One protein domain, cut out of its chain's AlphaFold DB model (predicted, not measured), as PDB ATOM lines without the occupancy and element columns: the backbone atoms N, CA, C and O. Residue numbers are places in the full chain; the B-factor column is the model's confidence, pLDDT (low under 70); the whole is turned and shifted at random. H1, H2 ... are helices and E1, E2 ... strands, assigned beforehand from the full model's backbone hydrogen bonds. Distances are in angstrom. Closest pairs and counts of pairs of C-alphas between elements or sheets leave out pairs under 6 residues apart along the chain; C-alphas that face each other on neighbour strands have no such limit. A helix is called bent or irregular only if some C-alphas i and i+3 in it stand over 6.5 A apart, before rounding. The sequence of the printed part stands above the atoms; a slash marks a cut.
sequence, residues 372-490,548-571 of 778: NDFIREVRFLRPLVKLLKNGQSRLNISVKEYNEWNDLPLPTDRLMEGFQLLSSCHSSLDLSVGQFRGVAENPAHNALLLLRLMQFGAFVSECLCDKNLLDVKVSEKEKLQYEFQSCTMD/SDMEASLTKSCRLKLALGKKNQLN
ATOM      1  N   ASN A 372     176.283 185.748 172.453       83.13
ATOM      2  CA  ASN A 372     175.423 186.877 172.848       83.13
ATOM      3  C   ASN A 372     175.346 187.150 174.368       83.13
ATOM      4  O   ASN A 372     174.419 187.816 174.822       83.13
ATOM      5  N   ASP A 373     176.308 186.634 175.148       82.49
ATOM      6  CA  ASP A 373     176.295 186.654 176.623       82.49
ATOM      7  C   ASP A 373     175.005 186.053 177.224       82.49
ATOM      8  O   ASP A 373     174.558 186.414 178.312       82.49
ATOM      9  N   PHE A 374     174.403 185.110 176.490       90.91
ATOM     10  CA  PHE A 374     173.092 184.537 176.777       90.91
ATOM     11  C   PHE A 374     173.024 183.837 178.133       90.91
ATOM     12  O   PHE A 374     172.028 183.946 178.840       90.91
ATOM     13  N   ILE A 375     174.109 183.185 178.553       88.53
ATOM     14  CA  ILE A 375     174.167 182.490 179.840       88.53
ATOM     15  C   ILE A 375     173.919 183.421 181.037       88.53
ATOM     16  O   ILE A 375     173.432 182.964 182.066       88.53
ATOM     17  N   ARG A 376     174.209 184.725 180.915       86.74
ATOM     18  CA  ARG A 376     173.976 185.733 181.966       86.74
ATOM     19  C   ARG A 376     172.618 186.424 181.847       86.74
ATOM     20  O   ARG A 376     172.283 187.274 182.672       86.74
ATOM     21  N   GLU A 377     171.835 186.095 180.826       88.10
ATOM     22  CA  GLU A 377     170.566 186.749 180.569       88.10
ATOM     23  C   GLU A 377     169.513 186.344 181.607       88.10
ATOM     24  O   GLU A 377     169.107 185.186 181.710       88.10
ATOM     25  N   VAL A 378     168.994 187.328 182.346       88.42
ATOM     26  CA  VAL A 378     167.965 187.099 183.375       88.42
ATOM     27  C   VAL A 378     166.693 186.483 182.779       88.42
ATOM     28  O   VAL A 378     166.070 185.638 183.423       88.42
ATOM     29  N   ARG A 379     166.337 186.851 181.539       90.20
ATOM     30  CA  ARG A 379     165.202 186.267 180.799       90.20
ATOM     31  C   ARG A 379     165.389 184.780 180.493       90.20
ATOM     32  O   ARG A 379     164.402 184.075 180.396       90.20
ATOM     33  N   PHE A 380     166.621 184.281 180.419       93.16
ATOM     34  CA  PHE A 380     166.903 182.850 180.295       93.16
ATOM     35  C   PHE A 380     166.950 182.155 181.663       93.16
ATOM     36  O   PHE A 380     166.282 181.142 181.883       93.16
ATOM     37  N   LEU A 381     167.700 182.721 182.614       91.11
ATOM     38  CA  LEU A 381     167.937 182.086 183.912       91.11
ATOM     39  C   LEU A 381     166.672 181.993 184.774       91.11
ATOM     40  O   LEU A 381     166.460 180.989 185.452       91.11
ATOM     41  N   ARG A 382     165.812 183.017 184.760       90.63
ATOM     42  CA  ARG A 382     164.615 183.051 185.613       90.63
ATOM     43  C   ARG A 382     163.592 181.963 185.238       90.63
ATOM     44  O   ARG A 382     163.172 181.248 186.154       90.63
ATOM     45  N   PRO A 383     163.188 181.786 183.962       92.70
ATOM     46  CA  PRO A 383     162.328 180.675 183.559       92.70
ATOM     47  C   PRO A 383     162.972 179.311 183.805       92.70
ATOM     48  O   PRO A 383     162.300 178.427 184.333       92.70
ATOM     49  N   LEU A 384     164.276 179.159 183.524       92.94
ATOM     50  CA  LEU A 384     165.004 177.912 183.769       92.94
ATOM     51  C   LEU A 384     164.951 177.509 185.250       92.94
ATOM     52  O   LEU A 384     164.484 176.420 185.569       92.94
ATOM     53  N   VAL A 385     165.346 178.391 186.173       90.78
ATOM     54  CA  VAL A 385     165.329 178.094 187.619       90.78
ATOM     55  C   VAL A 385     163.912 177.827 188.124       90.78
ATOM     56  O   VAL A 385     163.708 176.918 188.930       90.78
ATOM     57  N   LYS A 386     162.910 178.577 187.643       90.81
ATOM     58  CA  LYS A 386     161.498 178.328 187.980       90.81
ATOM     59  C   LYS A 386     161.071 176.922 187.552       90.81
ATOM     60  O   LYS A 386     160.419 176.217 188.319       90.81
ATOM     61  N   LEU A 387     161.446 176.519 186.343       91.74
ATOM     62  CA  LEU A 387     161.156 175.201 185.805       91.74
ATOM     63  C   LEU A 387     161.852 174.121 186.649       91.74
ATOM     64  O   LEU A 387     161.189 173.189 187.101       91.74
ATOM     65  N   LEU A 388     163.143 174.282 186.943       91.17
ATOM     66  CA  LEU A 388     163.909 173.310 187.720       91.17
ATOM     67  C   LEU A 388     163.356 173.132 189.145       91.17
ATOM     68  O   LEU A 388     163.146 172.001 189.580       91.17
ATOM     69  N   LYS A 389     162.998 174.224 189.836       90.15
ATOM     70  CA  LYS A 389     162.318 174.176 191.145       90.15
ATOM     71  C   LYS A 389     161.006 173.388 191.083       90.15
ATOM     72  O   LYS A 389     160.748 172.539 191.934       90.15
ATOM     73  N   ASN A 390     160.194 173.638 190.055       89.89
ATOM     74  CA  ASN A 390     158.934 172.923 189.845       89.89
ATOM     75  C   ASN A 390     159.146 171.449 189.461       89.89
ATOM     76  O   ASN A 390     158.297 170.612 189.755       89.89
ATOM     77  N   GLY A 391     160.247 171.132 188.778       89.97
ATOM     78  CA  GLY A 391     160.598 169.771 188.379       89.97
ATOM     79  C   GLY A 391     161.092 168.954 189.562       89.97
ATOM     80  O   GLY A 391     160.698 167.802 189.718       89.97
ATOM     81  N   GLN A 392     161.875 169.579 190.442       87.56
ATOM     82  CA  GLN A 392     162.410 168.946 191.639       87.56
ATOM     83  C   GLN A 392     161.317 168.435 192.580       87.56
ATOM     84  O   GLN A 392     161.442 167.340 193.116       87.56
ATOM     85  N   SER A 393     160.222 169.180 192.754       85.11
ATOM     86  CA  SER A 393     159.106 168.733 193.604       85.11
ATOM     87  C   SER A 393     158.384 167.493 193.062       85.11
ATOM     88  O   SER A 393     157.681 166.818 193.813       85.11
ATOM     89  N   ARG A 394     158.566 167.177 191.773       85.99
ATOM     90  CA  ARG A 394     157.991 166.011 191.084       85.99
ATOM     91  C   ARG A 394     158.998 164.879 190.891       85.99
ATOM     92  O   ARG A 394     158.592 163.746 190.637       85.99
ATOM     93  N   LEU A 395     160.293 165.173 190.987       85.49
ATOM     94  CA  LEU A 395     161.365 164.206 190.803       85.49
ATOM     95  C   LEU A 395     161.597 163.435 192.106       85.49
ATOM     96  O   LEU A 395     162.185 163.942 193.057       85.49
ATOM     97  N   ASN A 396     161.144 162.185 192.146       83.13
ATOM     98  CA  ASN A 396     161.312 161.298 193.295       83.13
ATOM     99  C   ASN A 396     162.157 160.080 192.898       83.13
ATOM    100  O   ASN A 396     161.618 158.991 192.738       83.13
ATOM    101  N   ILE A 397     163.463 160.295 192.705       83.43
ATOM    102  CA  ILE A 397     164.428 159.274 192.263       83.43
ATOM    103  C   ILE A 397     165.505 159.078 193.344       83.43
ATOM    104  O   ILE A 397     166.080 160.045 193.859       83.43
ATOM    105  N   SER A 398     165.777 157.822 193.690       85.37
ATOM    106  CA  SER A 398     166.891 157.400 194.548       85.37
ATOM    107  C   SER A 398     168.230 157.403 193.801       85.37
ATOM    108  O   SER A 398     168.280 157.305 192.578       85.37
ATOM    109  N   VAL A 399     169.352 157.457 194.520       85.29
ATOM    110  CA  VAL A 399     170.694 157.345 193.920       85.29
ATOM    111  C   VAL A 399     170.850 156.027 193.149       85.29
ATOM    112  O   VAL A 399     171.477 156.003 192.090       85.29
ATOM    113  N   LYS A 400     170.234 154.941 193.632       85.92
ATOM    114  CA  LYS A 400     170.212 153.647 192.941       85.92
ATOM    115  C   LYS A 400     169.498 153.735 191.590       85.92
ATOM    116  O   LYS A 400     170.096 153.395 190.574       85.92
ATOM    117  N   GLU A 401     168.266 154.240 191.572       85.01
ATOM    118  CA  GLU A 401     167.498 154.428 190.333       85.01
ATOM    119  C   GLU A 401     168.216 155.383 189.376       85.01
ATOM    120  O   GLU A 401     168.294 155.114 188.185       85.01
ATOM    121  N   TYR A 402     168.820 156.462 189.885       84.66
ATOM    122  CA  TYR A 402     169.635 157.359 189.068       84.66
ATOM    123  C   TYR A 402     170.759 156.607 188.350       84.66
ATOM    124  O   TYR A 402     170.896 156.730 187.137       84.66
ATOM    125  N   ASN A 403     171.538 155.800 189.073       85.09
ATOM    126  CA  ASN A 403     172.641 155.038 188.487       85.09
ATOM    127  C   ASN A 403     172.166 154.009 187.449       85.09
ATOM    128  O   ASN A 403     172.889 153.734 186.496       85.09
ATOM    129  N   GLU A 404     170.964 153.459 187.620       82.45
ATOM    130  CA  GLU A 404     170.362 152.503 186.686       82.45
ATOM    131  C   GLU A 404     169.716 153.171 185.463       82.45
ATOM    132  O   GLU A 404     169.624 152.544 184.409       82.45
ATOM    133  N   TRP A 405     169.221 154.405 185.605       84.76
ATOM    134  CA  TRP A 405     168.395 155.080 184.597       84.76
ATOM    135  C   TRP A 405     169.142 156.166 183.822       84.76
ATOM    136  O   TRP A 405     168.691 156.619 182.766       84.76
ATOM    137  N   ASN A 406     170.283 156.632 184.329       84.68
ATOM    138  CA  ASN A 406     170.962 157.797 183.775       84.68
ATOM    139  C   ASN A 406     171.448 157.605 182.325       84.68
ATOM    140  O   ASN A 406     171.537 158.584 181.593       84.68
ATOM    141  N   ASP A 407     171.702 156.384 181.874       87.34
ATOM    142  CA  ASP A 407     172.072 156.083 180.488       87.34
ATOM    143  C   ASP A 407     170.900 155.547 179.647       87.34
ATOM    144  O   ASP A 407     171.075 155.297 178.456       87.34
ATOM    145  N   LEU A 408     169.695 155.419 180.216       86.95
ATOM    146  CA  LEU A 408     168.541 154.918 179.475       86.95
ATOM    147  C   LEU A 408     168.078 155.930 178.411       86.95
ATOM    148  O   LEU A 408     167.894 157.117 178.729       86.95
ATOM    149  N   PRO A 409     167.850 155.468 177.168       86.15
ATOM    150  CA  PRO A 409     167.323 156.299 176.099       86.15
ATOM    151  C   PRO A 409     165.802 156.448 176.195       86.15
ATOM    152  O   PRO A 409     165.074 155.506 176.514       86.15
ATOM    153  N   LEU A 410     165.310 157.631 175.846       84.15
ATOM    154  CA  LEU A 410     163.899 157.880 175.585       84.15
ATOM    155  C   LEU A 410     163.527 157.403 174.168       84.15
ATOM    156  O   LEU A 410     164.397 157.298 173.300       84.15
ATOM    157  N   PRO A 411     162.234 157.158 173.876       80.68
ATOM    158  CA  PRO A 411     161.785 156.808 172.524       80.68
ATOM    159  C   PRO A 411     162.274 157.787 171.443       80.68
ATOM    160  O   PRO A 411     162.654 157.370 170.351       80.68
ATOM    161  N   THR A 412     162.342 159.080 171.772       85.59
ATOM    162  CA  THR A 412     162.866 160.123 170.879       85.59
ATOM    163  C   THR A 412     164.347 159.941 170.550       85.59
ATOM    164  O   THR A 412     164.721 160.151 169.399       85.59
ATOM    165  N   ASP A 413     165.181 159.494 171.498       89.15
ATOM    166  CA  ASP A 413     166.604 159.226 171.230       89.15
ATOM    167  C   ASP A 413     166.769 158.118 170.187       89.15
ATOM    168  O   ASP A 413     167.601 158.223 169.293       89.15
ATOM    169  N   ARG A 414     165.924 157.081 170.246       83.12
ATOM    170  CA  ARG A 414     165.932 155.987 169.259       83.12
ATOM    171  C   ARG A 414     165.459 156.451 167.889       83.12
ATOM    172  O   ARG A 414     166.044 156.109 166.868       83.12
ATOM    173  N   LEU A 415     164.410 157.271 167.848       83.95
ATOM    174  CA  LEU A 415     163.922 157.825 166.586       83.95
ATOM    175  C   LEU A 415     164.963 158.741 165.921       83.95
ATOM    176  O   LEU A 415     165.014 158.846 164.690       83.95
ATOM    177  N   MET A 416     165.770 159.423 166.732       89.87
ATOM    178  CA  MET A 416     166.852 160.303 166.297       89.87
ATOM    179  C   MET A 416     168.203 159.585 166.198       89.87
ATOM    180  O   MET A 416     169.189 160.207 165.799       89.87
ATOM    181  N   GLU A 417     168.256 158.286 166.493       88.66
ATOM    182  CA  GLU A 417     169.469 157.491 166.384       88.66
ATOM    183  C   GLU A 417     170.037 157.583 164.963       88.66
ATOM    184  O   GLU A 417     169.323 157.668 163.962       88.66
ATOM    185  N   GLY A 418     171.362 157.659 164.891       89.51
ATOM    186  CA  GLY A 418     172.085 157.845 163.647       89.51
ATOM    187  C   GLY A 418     172.063 159.266 163.078       89.51
ATOM    188  O   GLY A 418     172.790 159.512 162.117       89.51
ATOM    189  N   PHE A 419     171.319 160.214 163.660       94.65
ATOM    190  CA  PHE A 419     171.389 161.627 163.279       94.65
ATOM    191  C   PHE A 419     172.651 162.286 163.858       94.65
ATOM    192  O   PHE A 419     172.767 162.514 165.060       94.65
ATOM    193  N   GLN A 420     173.610 162.605 162.990       93.48
ATOM    194  CA  GLN A 420     174.963 163.033 163.356       93.48
ATOM    195  C   GLN A 420     175.001 164.327 164.185       93.48
ATOM    196  O   GLN A 420     175.883 164.471 165.030       93.48
ATOM    197  N   LEU A 421     174.038 165.241 163.999       93.57
ATOM    198  CA  LEU A 421     173.983 166.511 164.746       93.57
ATOM    199  C   LEU A 421     173.568 166.348 166.220       93.57
ATOM    200  O   LEU A 421     173.614 167.316 166.973       93.57
ATOM    201  N   LEU A 422     173.155 165.139 166.612       94.17
ATOM    202  CA  LEU A 422     172.818 164.731 167.979       94.17
ATOM    203  C   LEU A 422     173.709 163.558 168.441       94.17
ATOM    204  O   LEU A 422     173.366 162.789 169.339       94.17
ATOM    205  N   SER A 423     174.849 163.343 167.782       90.23
ATOM    206  CA  SER A 423     175.699 162.178 168.053       90.23
ATOM    207  C   SER A 423     176.326 162.215 169.448       90.23
ATOM    208  O   SER A 423     176.431 161.165 170.085       90.23
ATOM    209  N   SER A 424     176.686 163.394 169.969       90.30
ATOM    210  CA  SER A 424     177.295 163.513 171.299       90.30
ATOM    211  C   SER A 424     176.268 163.222 172.386       90.30
ATOM    212  O   SER A 424     176.572 162.458 173.306       90.30
ATOM    213  N   CYS A 425     175.040 163.747 172.280       90.59
ATOM    214  CA  CYS A 425     174.002 163.430 173.258       90.59
ATOM    215  C   CYS A 425     173.648 161.936 173.257       90.59
ATOM    216  O   CYS A 425     173.538 161.347 174.334       90.59
ATOM    217  N   HIS A 426     173.574 161.295 172.088       89.60
ATOM    218  CA  HIS A 426     173.332 159.854 171.988       89.60
ATOM    219  C   HIS A 426     174.508 159.007 172.498       89.60
ATOM    220  O   HIS A 426     174.280 157.974 173.114       89.60
ATOM    221  N   SER A 427     175.757 159.458 172.333       87.77
ATOM    222  CA  SER A 427     176.947 158.723 172.801       87.77
ATOM    223  C   SER A 427     177.019 158.536 174.323       87.77
ATOM    224  O   SER A 427     177.760 157.691 174.818       87.77
ATOM    225  N   SER A 428     176.262 159.338 175.069       86.13
ATOM    226  CA  SER A 428     176.156 159.233 176.526       86.13
ATOM    227  C   SER A 428     175.042 158.290 177.000       86.13
ATOM    228  O   SER A 428     174.873 158.121 178.205       86.13
ATOM    229  N   LEU A 429     174.282 157.703 176.071       88.99
ATOM    230  CA  LEU A 429     173.181 156.779 176.330       88.99
ATOM    231  C   LEU A 429     173.543 155.354 175.895       88.99
ATOM    232  O   LEU A 429     174.320 155.149 174.964       88.99
ATOM    233  N   ASP A 430     172.912 154.369 176.524       86.19
ATOM    234  CA  ASP A 430     172.949 152.970 176.107       86.19
ATOM    235  C   ASP A 430     171.759 152.658 175.180       86.19
ATOM    236  O   ASP A 430     170.702 152.185 175.602       86.19
ATOM    237  N   LEU A 431     171.932 152.942 173.885       81.55
ATOM    238  CA  LEU A 431     170.919 152.688 172.850       81.55
ATOM    239  C   LEU A 431     170.670 151.189 172.588       81.55
ATOM    240  O   LEU A 431     169.672 150.841 171.956       81.55
ATOM    241  N   SER A 432     171.524 150.297 173.109       75.28
ATOM    242  CA  SER A 432     171.400 148.844 172.912       75.28
ATOM    243  C   SER A 432     170.275 148.207 173.738       75.28
ATOM    244  O   SER A 432     169.768 147.139 173.394       75.28
ATOM    245  N   VAL A 433     169.845 148.867 174.814       71.63
ATOM    246  CA  VAL A 433     168.784 148.394 175.709       71.63
ATOM    247  C   VAL A 433     167.453 148.441 174.961       71.63
ATOM    248  O   VAL A 433     167.001 149.531 174.660       71.63
ATOM    249  N   GLY A 434     166.805 147.314 174.643       59.35
ATOM    250  CA  GLY A 434     165.579 147.292 173.815       59.35
ATOM    251  C   GLY A 434     164.283 147.722 174.524       59.35
ATOM    252  O   GLY A 434     163.422 148.358 173.922       59.35
ATOM    253  N   GLN A 435     164.157 147.434 175.820       61.20
ATOM    254  CA  GLN A 435     163.020 147.817 176.672       61.20
ATOM    255  C   GLN A 435     163.536 148.503 177.937       61.20
ATOM    256  O   GLN A 435     164.691 148.294 178.296       61.20
ATOM    257  N   PHE A 436     162.700 149.287 178.628       59.98
ATOM    258  CA  PHE A 436     163.011 150.019 179.869       59.98
ATOM    259  C   PHE A 436     163.405 149.117 181.065       59.98
ATOM    260  O   PHE A 436     162.899 149.316 182.151       59.98
ATOM    261  N   ARG A 437     164.262 148.096 180.914       62.19
ATOM    262  CA  ARG A 437     164.743 147.171 181.965       62.19
ATOM    263  C   ARG A 437     163.649 146.763 182.983       62.19
ATOM    264  O   ARG A 437     163.908 146.703 184.178       62.19
ATOM    265  N   GLY A 438     162.423 146.507 182.509       54.23
ATOM    266  CA  GLY A 438     161.269 146.131 183.343       54.23
ATOM    267  C   GLY A 438     160.521 147.276 184.051       54.23
ATOM    268  O   GLY A 438     159.577 147.011 184.788       54.23
ATOM    269  N   VAL A 439     160.896 148.537 183.837       55.99
ATOM    270  CA  VAL A 439     160.208 149.716 184.374       55.99
ATOM    271  C   VAL A 439     158.997 150.057 183.502       55.99
ATOM    272  O   VAL A 439     159.087 150.078 182.274       55.99
ATOM    273  N   ALA A 440     157.858 150.345 184.137       55.74
ATOM    274  CA  ALA A 440     156.668 150.824 183.440       55.74
ATOM    275  C   ALA A 440     156.999 152.091 182.629       55.74
ATOM    276  O   ALA A 440     157.505 153.072 183.181       55.74
ATOM    277  N   GLU A 441     156.700 152.063 181.327       60.54
ATOM    278  CA  GLU A 441     157.179 153.055 180.352       60.54
ATOM    279  C   GLU A 441     156.801 154.494 180.734       60.54
ATOM    280  O   GLU A 441     157.638 155.393 180.696       60.54
ATOM    281  N   ASN A 442     155.561 154.717 181.181       60.74
ATOM    282  CA  ASN A 442     155.038 156.062 181.442       60.74
ATOM    283  C   ASN A 442     155.640 156.770 182.677       60.74
ATOM    284  O   ASN A 442     156.094 157.909 182.532       60.74
ATOM    285  N   PRO A 443     155.674 156.176 183.892       59.74
ATOM    286  CA  PRO A 443     156.289 156.840 185.045       59.74
ATOM    287  C   PRO A 443     157.806 157.017 184.879       59.74
ATOM    288  O   PRO A 443     158.335 158.055 185.281       59.74
ATOM    289  N   ALA A 444     158.492 156.070 184.228       72.32
ATOM    290  CA  ALA A 444     159.914 156.197 183.914       72.32
ATOM    291  C   ALA A 444     160.192 157.357 182.957       72.32
ATOM    292  O   ALA A 444     161.140 158.111 183.165       72.32
ATOM    293  N   HIS A 445     159.353 157.534 181.931       78.35
ATOM    294  CA  HIS A 445     159.542 158.555 180.903       78.35
ATOM    295  C   HIS A 445     159.576 159.974 181.485       78.35
ATOM    296  O   HIS A 445     160.539 160.710 181.271       78.35
ATOM    297  N   ASN A 446     158.570 160.349 182.281       82.93
ATOM    298  CA  ASN A 446     158.512 161.685 182.887       82.93
ATOM    299  C   ASN A 446     159.639 161.912 183.900       82.93
ATOM    300  O   ASN A 446     160.221 162.997 183.945       82.93
ATOM    301  N   ALA A 447     159.966 160.892 184.695       84.84
ATOM    302  CA  ALA A 447     161.064 160.954 185.650       84.84
ATOM    303  C   ALA A 447     162.412 161.164 184.936       84.84
ATOM    304  O   ALA A 447     163.203 162.013 185.344       84.84
ATOM    305  N   LEU A 448     162.637 160.465 183.821       87.03
ATOM    306  CA  LEU A 448     163.815 160.625 182.972       87.03
ATOM    307  C   LEU A 448     163.881 162.005 182.317       87.03
ATOM    308  O   LEU A 448     164.930 162.640 182.367       87.03
ATOM    309  N   LEU A 449     162.784 162.511 181.746       89.12
ATOM    310  CA  LEU A 449     162.734 163.865 181.181       89.12
ATOM    311  C   LEU A 449     163.133 164.925 182.217       89.12
ATOM    312  O   LEU A 449     163.986 165.774 181.948       89.12
ATOM    313  N   LEU A 450     162.552 164.848 183.418       90.56
ATOM    314  CA  LEU A 450     162.867 165.751 184.523       90.56
ATOM    315  C   LEU A 450     164.323 165.615 184.971       90.56
ATOM    316  O   LEU A 450     164.993 166.629 185.164       90.56
ATOM    317  N   LEU A 451     164.836 164.388 185.079       89.17
ATOM    318  CA  LEU A 451     166.231 164.135 185.427       89.17
ATOM    319  C   LEU A 451     167.195 164.785 184.422       89.17
ATOM    320  O   LEU A 451     168.163 165.434 184.812       89.17
ATOM    321  N   ARG A 452     166.912 164.659 183.123       89.09
ATOM    322  CA  ARG A 452     167.732 165.234 182.042       89.09
ATOM    323  C   ARG A 452     167.705 166.758 182.065       89.09
ATOM    324  O   ARG A 452     168.711 167.405 181.785       89.09
ATOM    325  N   LEU A 453     166.572 167.335 182.450       91.03
ATOM    326  CA  LEU A 453     166.444 168.772 182.634       91.03
ATOM    327  C   LEU A 453     167.230 169.273 183.851       91.03
ATOM    328  O   LEU A 453     167.900 170.299 183.750       91.03
ATOM    329  N   MET A 454     167.240 168.519 184.957       90.35
ATOM    330  CA  MET A 454     168.112 168.818 186.101       90.35
ATOM    331  C   MET A 454     169.594 168.782 185.718       90.35
ATOM    332  O   MET A 454     170.352 169.664 186.114       90.35
ATOM    333  N   GLN A 455     170.006 167.814 184.894       90.03
ATOM    334  CA  GLN A 455     171.377 167.732 184.379       90.03
ATOM    335  C   GLN A 455     171.751 168.937 183.517       90.03
ATOM    336  O   GLN A 455     172.869 169.436 183.620       90.03
ATOM    337  N   PHE A 456     170.823 169.433 182.697       92.71
ATOM    338  CA  PHE A 456     171.029 170.673 181.954       92.71
ATOM    339  C   PHE A 456     171.174 171.884 182.890       92.71
ATOM    340  O   PHE A 456     172.074 172.696 182.698       92.71
ATOM    341  N   GLY A 457     170.352 171.978 183.940       91.53
ATOM    342  CA  GLY A 457     170.485 173.019 184.965       91.53
ATOM    343  C   GLY A 457     171.838 172.986 185.683       91.53
ATOM    344  O   GLY A 457     172.474 174.026 185.850       91.53
ATOM    345  N   ALA A 458     172.310 171.791 186.051       89.19
ATOM    346  CA  ALA A 458     173.627 171.597 186.655       89.19
ATOM    347  C   ALA A 458     174.751 172.017 185.696       89.19
ATOM    348  O   ALA A 458     175.670 172.724 186.094       89.19
ATOM    349  N   PHE A 459     174.637 171.665 184.414       91.40
ATOM    350  CA  PHE A 459     175.574 172.100 183.382       91.40
ATOM    351  C   PHE A 459     175.610 173.629 183.218       91.40
ATOM    352  O   PHE A 459     176.687 174.215 183.116       91.40
ATOM    353  N   VAL A 460     174.454 174.302 183.243       90.85
ATOM    354  CA  VAL A 460     174.384 175.775 183.190       90.85
ATOM    355  C   VAL A 460     175.038 176.406 184.427       90.85
ATOM    356  O   VAL A 460     175.797 177.363 184.280       90.85
ATOM    357  N   SER A 461     174.802 175.848 185.620       88.13
ATOM    358  CA  SER A 461     175.452 176.247 186.883       88.13
ATOM    359  C   SER A 461     176.983 176.131 186.791       88.13
ATOM    360  O   SER A 461     177.707 177.080 187.102       88.13
ATOM    361  N   GLU A 462     177.487 175.015 186.247       86.77
ATOM    362  CA  GLU A 462     178.920 174.814 185.989       86.77
ATOM    363  C   GLU A 462     179.480 175.811 184.960       86.77
ATOM    364  O   GLU A 462     180.580 176.326 185.147       86.77
ATOM    365  N   CYS A 463     178.741 176.120 183.891       84.58
ATOM    366  CA  CYS A 463     179.172 177.067 182.853       84.58
ATOM    367  C   CYS A 463     179.173 178.530 183.326       84.58
ATOM    368  O   CYS A 463     179.976 179.334 182.851       84.58
ATOM    369  N   LEU A 464     178.289 178.880 184.260       83.24
ATOM    370  CA  LEU A 464     178.315 180.154 184.981       83.24
ATOM    371  C   LEU A 464     179.378 180.194 186.073       83.24
ATOM    372  O   LEU A 464     179.517 181.235 186.704       83.24
ATOM    373  N   CYS A 465     180.021 179.054 186.339       79.57
ATOM    374  CA  CYS A 465     180.766 178.701 187.543       79.57
ATOM    375  C   CYS A 465     180.236 179.353 188.833       79.57
ATOM    376  O   CYS A 465     180.976 179.740 189.738       79.57
ATOM    377  N   ASP A 466     178.911 179.408 188.913       73.19
ATOM    378  CA  ASP A 466     178.157 179.850 190.066       73.19
ATOM    379  C   ASP A 466     177.449 178.633 190.640       73.19
ATOM    380  O   ASP A 466     176.314 178.320 190.280       73.19
ATOM    381  N   LYS A 467     178.139 177.946 191.558       68.77
ATOM    382  CA  LYS A 467     177.610 176.755 192.239       68.77
ATOM    383  C   LYS A 467     176.291 177.028 192.970       68.77
ATOM    384  O   LYS A 467     175.598 176.089 193.337       68.77
ATOM    385  N   ASN A 468     175.949 178.295 193.193       68.60
ATOM    386  CA  ASN A 468     174.741 178.686 193.895       68.60
ATOM    387  C   ASN A 468     173.472 178.582 193.042       68.60
ATOM    388  O   ASN A 468     172.374 178.508 193.597       68.60
ATOM    389  N   LEU A 469     173.589 178.593 191.708       73.43
ATOM    390  CA  LEU A 469     172.414 178.510 190.843       73.43
ATOM    391  C   LEU A 469     171.696 177.167 191.025       73.43
ATOM    392  O   LEU A 469     170.467 177.119 191.117       73.43
ATOM    393  N   LEU A 470     172.481 176.090 191.073       76.52
ATOM    394  CA  LEU A 470     172.014 174.734 191.310       76.52
ATOM    395  C   LEU A 470     173.119 173.920 191.985       76.52
ATOM    396  O   LEU A 470     174.185 173.733 191.393       76.52
ATOM    397  N   ASP A 471     172.815 173.415 193.178       78.66
ATOM    398  CA  ASP A 471     173.628 172.454 193.925       78.66
ATOM    399  C   ASP A 471     172.871 171.125 194.075       78.66
ATOM    400  O   ASP A 471     171.638 171.106 194.115       78.66
ATOM    401  N   VAL A 472     173.595 170.004 194.136       79.57
ATOM    402  CA  VAL A 472     173.012 168.654 194.224       79.57
ATOM    403  C   VAL A 472     173.485 167.977 195.502       79.57
ATOM    404  O   VAL A 472     174.674 167.730 195.686       79.57
ATOM    405  N   LYS A 473     172.537 167.605 196.359       84.06
ATOM    406  CA  LYS A 473     172.768 166.890 197.616       84.06
ATOM    407  C   LYS A 473     172.056 165.544 197.615       84.06
ATOM    408  O   LYS A 473     171.069 165.331 196.911       84.06
ATOM    409  N   VAL A 474     172.552 164.621 198.429       80.95
ATOM    410  CA  VAL A 474     171.888 163.343 198.698       80.95
ATOM    411  C   VAL A 474     171.216 163.457 200.058       80.95
ATOM    412  O   VAL A 474     171.876 163.720 201.059       80.95
ATOM    413  N   SER A 475     169.894 163.305 200.087       82.12
ATOM    414  CA  SER A 475     169.132 163.269 201.338       82.12
ATOM    415  C   SER A 475     169.480 162.036 202.171       82.12
ATOM    416  O   SER A 475     169.940 161.030 201.640       82.12
ATOM    417  N   GLU A 476     169.142 162.064 203.461       81.09
ATOM    418  CA  GLU A 476     169.295 160.915 204.371       81.09
ATOM    419  C   GLU A 476     168.608 159.633 203.867       81.09
ATOM    420  O   GLU A 476     168.998 158.531 204.232       81.09
ATOM    421  N   LYS A 477     167.594 159.760 202.999       81.80
ATOM    422  CA  LYS A 477     166.869 158.638 202.381       81.80
ATOM    423  C   LYS A 477     167.460 158.195 201.035       81.80
ATOM    424  O   LYS A 477     166.737 157.613 200.231       81.80
ATOM    425  N   GLU A 478     168.710 158.551 200.745       83.06
ATOM    426  CA  GLU A 478     169.399 158.290 199.471       83.06
ATOM    427  C   GLU A 478     168.663 158.833 198.233       83.06
ATOM    428  O   GLU A 478     168.790 158.308 197.129       83.06
ATOM    429  N   LYS A 479     167.870 159.900 198.391       82.49
ATOM    430  CA  LYS A 479     167.213 160.593 197.269       82.49
ATOM    431  C   LYS A 479     167.991 161.825 196.856       82.49
ATOM    432  O   LYS A 479     168.482 162.546 197.728       82.49
ATOM    433  N   LEU A 480     168.038 162.093 195.554       81.44
ATOM    434  CA  LEU A 480     168.654 163.305 195.017       81.44
ATOM    435  C   LEU A 480     167.808 164.539 195.364       81.44
ATOM    436  O   LEU A 480     166.613 164.602 195.070       81.44
ATOM    437  N   GLN A 481     168.440 165.531 195.983       81.18
ATOM    438  CA  GLN A 481     167.860 166.825 196.318       81.18
ATOM    439  C   GLN A 481     168.636 167.935 195.625       81.18
ATOM    440  O   GLN A 481     169.858 167.987 195.706       81.18
ATOM    441  N   TYR A 482     167.918 168.822 194.947       82.14
ATOM    442  CA  TYR A 482     168.506 169.939 194.221       82.14
ATOM    443  C   TYR A 482     168.163 171.229 194.960       82.14
ATOM    444  O   TYR A 482     166.993 171.498 195.245       82.14
ATOM    445  N   GLU A 483     169.185 172.007 195.293       79.27
ATOM    446  CA  GLU A 483     169.050 173.310 195.930       79.27
ATOM    447  C   GLU A 483     169.245 174.409 194.894       79.27
ATOM    448  O   GLU A 483     170.140 174.345 194.057       79.27
ATOM    449  N   PHE A 484     168.390 175.427 194.953       77.93
ATOM    450  CA  PHE A 484     168.345 176.490 193.958       77.93
ATOM    451  C   PHE A 484     168.315 177.843 194.653       77.93
ATOM    452  O   PHE A 484     167.369 178.129 195.401       77.93
ATOM    453  N   GLN A 485     169.251 178.732 194.340       71.61
ATOM    454  CA  GLN A 485     169.101 180.124 194.749       71.61
ATOM    455  C   GLN A 485     168.129 180.879 193.838       71.61
ATOM    456  O   GLN A 485     167.865 180.520 192.688       71.61
ATOM    457  N   SER A 486     167.490 181.912 194.385       59.55
ATOM    458  CA  SER A 486     166.786 182.893 193.565       59.55
ATOM    459  C   SER A 486     167.810 183.678 192.756       59.55
ATOM    460  O   SER A 486     168.736 184.234 193.336       59.55
ATOM    461  N   CYS A 487     167.617 183.780 191.441       56.67
ATOM    462  CA  CYS A 487     168.367 184.725 190.621       56.67
ATOM    463  C   CYS A 487     167.987 186.163 191.013       56.67
ATOM    464  O   CYS A 487     167.129 186.768 190.379       56.67
ATOM    465  N   THR A 488     168.599 186.714 192.059       45.94
ATOM    466  CA  THR A 488     168.622 188.156 192.324       45.94
ATOM    467  C   THR A 488     169.886 188.711 191.684       45.94
ATOM    468  O   THR A 488     170.886 188.951 192.353       45.94
ATOM    469  N   MET A 489     169.861 188.897 190.364       47.20
ATOM    470  CA  MET A 489     170.902 189.668 189.666       47.20
ATOM    471  C   MET A 489     170.671 191.188 189.790       47.20
ATOM    472  O   MET A 489     171.270 191.967 189.053       47.20
ATOM    473  N   ASP A 490     169.860 191.608 190.768       36.76
ATOM    474  CA  ASP A 490     169.540 193.003 191.098       36.76
ATOM    475  C   ASP A 490     170.671 193.732 191.851       36.76
ATOM    476  O   ASP A 490     170.505 194.866 192.279       36.76
ATOM    477  N   SER A 548     191.493 180.487 182.951       40.74
ATOM    478  CA  SER A 548     191.754 179.173 183.535       40.74
ATOM    479  C   SER A 548     190.518 178.460 184.092       40.74
ATOM    480  O   SER A 548     190.443 177.243 183.970       40.74
ATOM    481  N   ASP A 549     189.533 179.158 184.664       40.51
ATOM    482  CA  ASP A 549     188.330 178.505 185.212       40.51
ATOM    483  C   ASP A 549     187.404 178.015 184.092       40.51
ATOM    484  O   ASP A 549     186.855 176.911 184.148       40.51
ATOM    485  N   MET A 550     187.278 178.813 183.028       36.66
ATOM    486  CA  MET A 550     186.513 178.419 181.847       36.66
ATOM    487  C   MET A 550     187.248 177.331 181.058       36.66
ATOM    488  O   MET A 550     186.626 176.358 180.639       36.66
ATOM    489  N   GLU A 551     188.572 177.430 180.935       42.24
ATOM    490  CA  GLU A 551     189.413 176.370 180.384       42.24
ATOM    491  C   GLU A 551     189.282 175.078 181.198       42.24
ATOM    492  O   GLU A 551     189.142 174.015 180.606       42.24
ATOM    493  N   ALA A 552     189.215 175.134 182.531       46.88
ATOM    494  CA  ALA A 552     189.010 173.956 183.372       46.88
ATOM    495  C   ALA A 552     187.629 173.311 183.156       46.88
ATOM    496  O   ALA A 552     187.547 172.087 183.029       46.88
ATOM    497  N   SER A 553     186.560 174.108 183.059       39.93
ATOM    498  CA  SER A 553     185.196 173.613 182.797       39.93
ATOM    499  C   SER A 553     185.073 172.994 181.397       39.93
ATOM    500  O   SER A 553     184.589 171.870 181.227       39.93
ATOM    501  N   LEU A 554     185.645 173.653 180.387       41.86
ATOM    502  CA  LEU A 554     185.697 173.152 179.014       41.86
ATOM    503  C   LEU A 554     186.606 171.933 178.873       41.86
ATOM    504  O   LEU A 554     186.263 170.994 178.160       41.86
ATOM    505  N   THR A 555     187.722 171.892 179.600       49.32
ATOM    506  CA  THR A 555     188.604 170.725 179.680       49.32
ATOM    507  C   THR A 555     187.900 169.573 180.381       49.32
ATOM    508  O   THR A 555     188.074 168.434 179.967       49.32
ATOM    509  N   LYS A 556     187.060 169.820 181.396       45.92
ATOM    510  CA  LYS A 556     186.231 168.788 182.039       45.92
ATOM    511  C   LYS A 556     185.188 168.233 181.062       45.92
ATOM    512  O   LYS A 556     185.078 167.015 180.945       45.92
ATOM    513  N   SER A 557     184.513 169.094 180.294       36.44
ATOM    514  CA  SER A 557     183.580 168.695 179.225       36.44
ATOM    515  C   SER A 557     184.281 167.928 178.089       36.44
ATOM    516  O   SER A 557     183.823 166.869 177.663       36.44
ATOM    517  N   CYS A 558     185.471 168.369 177.667       39.47
ATOM    518  CA  CYS A 558     186.280 167.678 176.659       39.47
ATOM    519  C   CYS A 558     186.879 166.368 177.184       39.47
ATOM    520  O   CYS A 558     186.957 165.393 176.444       39.47
ATOM    521  N   ARG A 559     187.259 166.298 178.467       37.41
ATOM    522  CA  ARG A 559     187.660 165.051 179.137       37.41
ATOM    523  C   ARG A 559     186.487 164.092 179.248       37.41
ATOM    524  O   ARG A 559     186.710 162.904 179.076       37.41
ATOM    525  N   LEU A 560     185.265 164.578 179.462       33.07
ATOM    526  CA  LEU A 560     184.047 163.774 179.360       33.07
ATOM    527  C   LEU A 560     183.844 163.271 177.927       33.07
ATOM    528  O   LEU A 560     183.666 162.073 177.759       33.07
ATOM    529  N   LYS A 561     183.988 164.114 176.893       35.50
ATOM    530  CA  LYS A 561     183.966 163.674 175.482       35.50
ATOM    531  C   LYS A 561     185.053 162.640 175.164       35.50
ATOM    532  O   LYS A 561     184.769 161.659 174.492       35.50
ATOM    533  N   LEU A 562     186.280 162.810 175.661       35.87
ATOM    534  CA  LEU A 562     187.385 161.862 175.468       35.87
ATOM    535  C   LEU A 562     187.195 160.576 176.279       35.87
ATOM    536  O   LEU A 562     187.518 159.497 175.791       35.87
ATOM    537  N   ALA A 563     186.664 160.663 177.498       33.37
ATOM    538  CA  ALA A 563     186.337 159.506 178.324       33.37
ATOM    539  C   ALA A 563     185.172 158.715 177.717       33.37
ATOM    540  O   ALA A 563     185.236 157.491 177.678       33.37
ATOM    541  N   LEU A 564     184.162 159.399 177.172       34.07
ATOM    542  CA  LEU A 564     183.060 158.806 176.412       34.07
ATOM    543  C   LEU A 564     183.545 158.244 175.071       34.07
ATOM    544  O   LEU A 564     183.144 157.152 174.701       34.07
ATOM    545  N   GLY A 565     184.483 158.908 174.390       34.92
ATOM    546  CA  GLY A 565     185.143 158.403 173.183       34.92
ATOM    547  C   GLY A 565     185.985 157.147 173.439       34.92
ATOM    548  O   GLY A 565     185.927 156.200 172.661       34.92
ATOM    549  N   LYS A 566     186.700 157.081 174.570       36.06
ATOM    550  CA  LYS A 566     187.426 155.879 175.021       36.06
ATOM    551  C   LYS A 566     186.484 154.775 175.500       36.06
ATOM    552  O   LYS A 566     186.746 153.606 175.242       36.06
ATOM    553  N   LYS A 567     185.367 155.126 176.145       33.81
ATOM    554  CA  LYS A 567     184.305 154.173 176.497       33.81
ATOM    555  C   LYS A 567     183.608 153.652 175.243       33.81
ATOM    556  O   LYS A 567     183.279 152.479 175.212       33.81
ATOM    557  N   ASN A 568     183.487 154.463 174.192       34.36
ATOM    558  CA  ASN A 568     183.040 154.031 172.873       34.36
ATOM    559  C   ASN A 568     184.074 153.147 172.188       34.36
ATOM    560  O   ASN A 568     183.645 152.173 171.610       34.36
ATOM    561  N   GLN A 569     185.385 153.373 172.328       32.59
ATOM    562  CA  GLN A 569     186.399 152.420 171.853       32.59
ATOM    563  C   GLN A 569     186.317 151.072 172.594       32.59
ATOM    564  O   GLN A 569     186.251 150.029 171.948       32.59
ATOM    565  N   LEU A 570     186.180 151.079 173.926       31.89
ATOM    566  CA  LEU A 570     186.005 149.860 174.733       31.89
ATOM    567  C   LEU A 570     184.638 149.172 174.544       31.89
ATOM    568  O   LEU A 570     184.551 147.947 174.614       31.89
ATOM    569  N   ASN A 571     183.570 149.928 174.279       31.17
ATOM    570  CA  ASN A 571     182.252 149.387 173.946       31.17
ATOM    571  C   ASN A 571     182.183 148.952 172.477       31.17
ATOM    572  O   ASN A 571     181.502 147.979 172.193       31.17
TER     573      ASN A 571
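This is residues 372 to 490 and 548 to 571 of the 778 residues of the protein "EST1 DNA bind domain containing protein" of Trichuris trichiura (UniProt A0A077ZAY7). A long helix, H6, runs through the middle, with H2 packed on it and the small hairpin of E1 and E2 over its residues 451 to 462. A second long helix, H7, spans one side of this core with few contacts to it, and the short helices H3, H4 and H5 lie along a loop-rich path between H2 and H6. The 143 printed residues hold seven named helices and two antiparallel strands, in the order H1 H2 H3 H4 H5 H6 E1 E2 H7, mostly helix. The whole is compact, with a radius of gyration of the C-alphas of 16.5 A and spans of 49 by 35 by 28 A.

H1, residues 372 to 376, begins at C-alpha 372 (175.423, 186.877, 172.848). H2 is residues 378 to 392, 20.7 A long; H3 is 399 to 405, H4 411 to 415 and H5 420 to 427. H1 and H5 are irregular: C-alphas 372 and 375 are 8.3 A apart, 421 and 424 7.9 A. H6, residues 441 to 463, measures 32.7 A. E1 is 471 to 474 and E2 480 to 483. H7, residues 548 to 571, also 32.7 A, ends at C-alpha 571 (182.252, 149.387, 173.946).

H1 is close to H2 but not clearly touching, closest C-alphas Phe 374 and Phe 380, 7.3 A. H2 touches residues 450 to 457 of H6 at a steep tilt of 40 degrees, opposite ways; the C-alphas of Gly 391 and Leu 450 are closest, 6.0 A. H3 is close to H6 but not clearly touching, C-alphas Trp 405 and Leu 448 at 7.4 A. H4 and H6 are apart. H7 only just touches H5 and H6, each with 3 pairs of C-alphas within 8 A; the closest are Ser 427 and Leu 564, 7.1 A, and Cys 463 and Ser 553, 6.9 A. In the hairpin, N 473 and O 481 are 2.8 A apart, within hydrogen-bond range. Every O i to N i+4 pair is within range in H3, H4, H6 and H7, but 10 of 11 in H2, 2 of 4 in H5 and 0 of 1 in H1, where 1 of 2 O i to N i+3 pairs is.

The farthest C-alphas, Gly 434 and Asp 490, are 49.0 A apart. Residues 491 to 547 are not printed; C-alphas 490 and 548 are 27.2 A apart. The link H5 to H6 is long. Mean pLDDT of the printed part is 74.4, of H7 38.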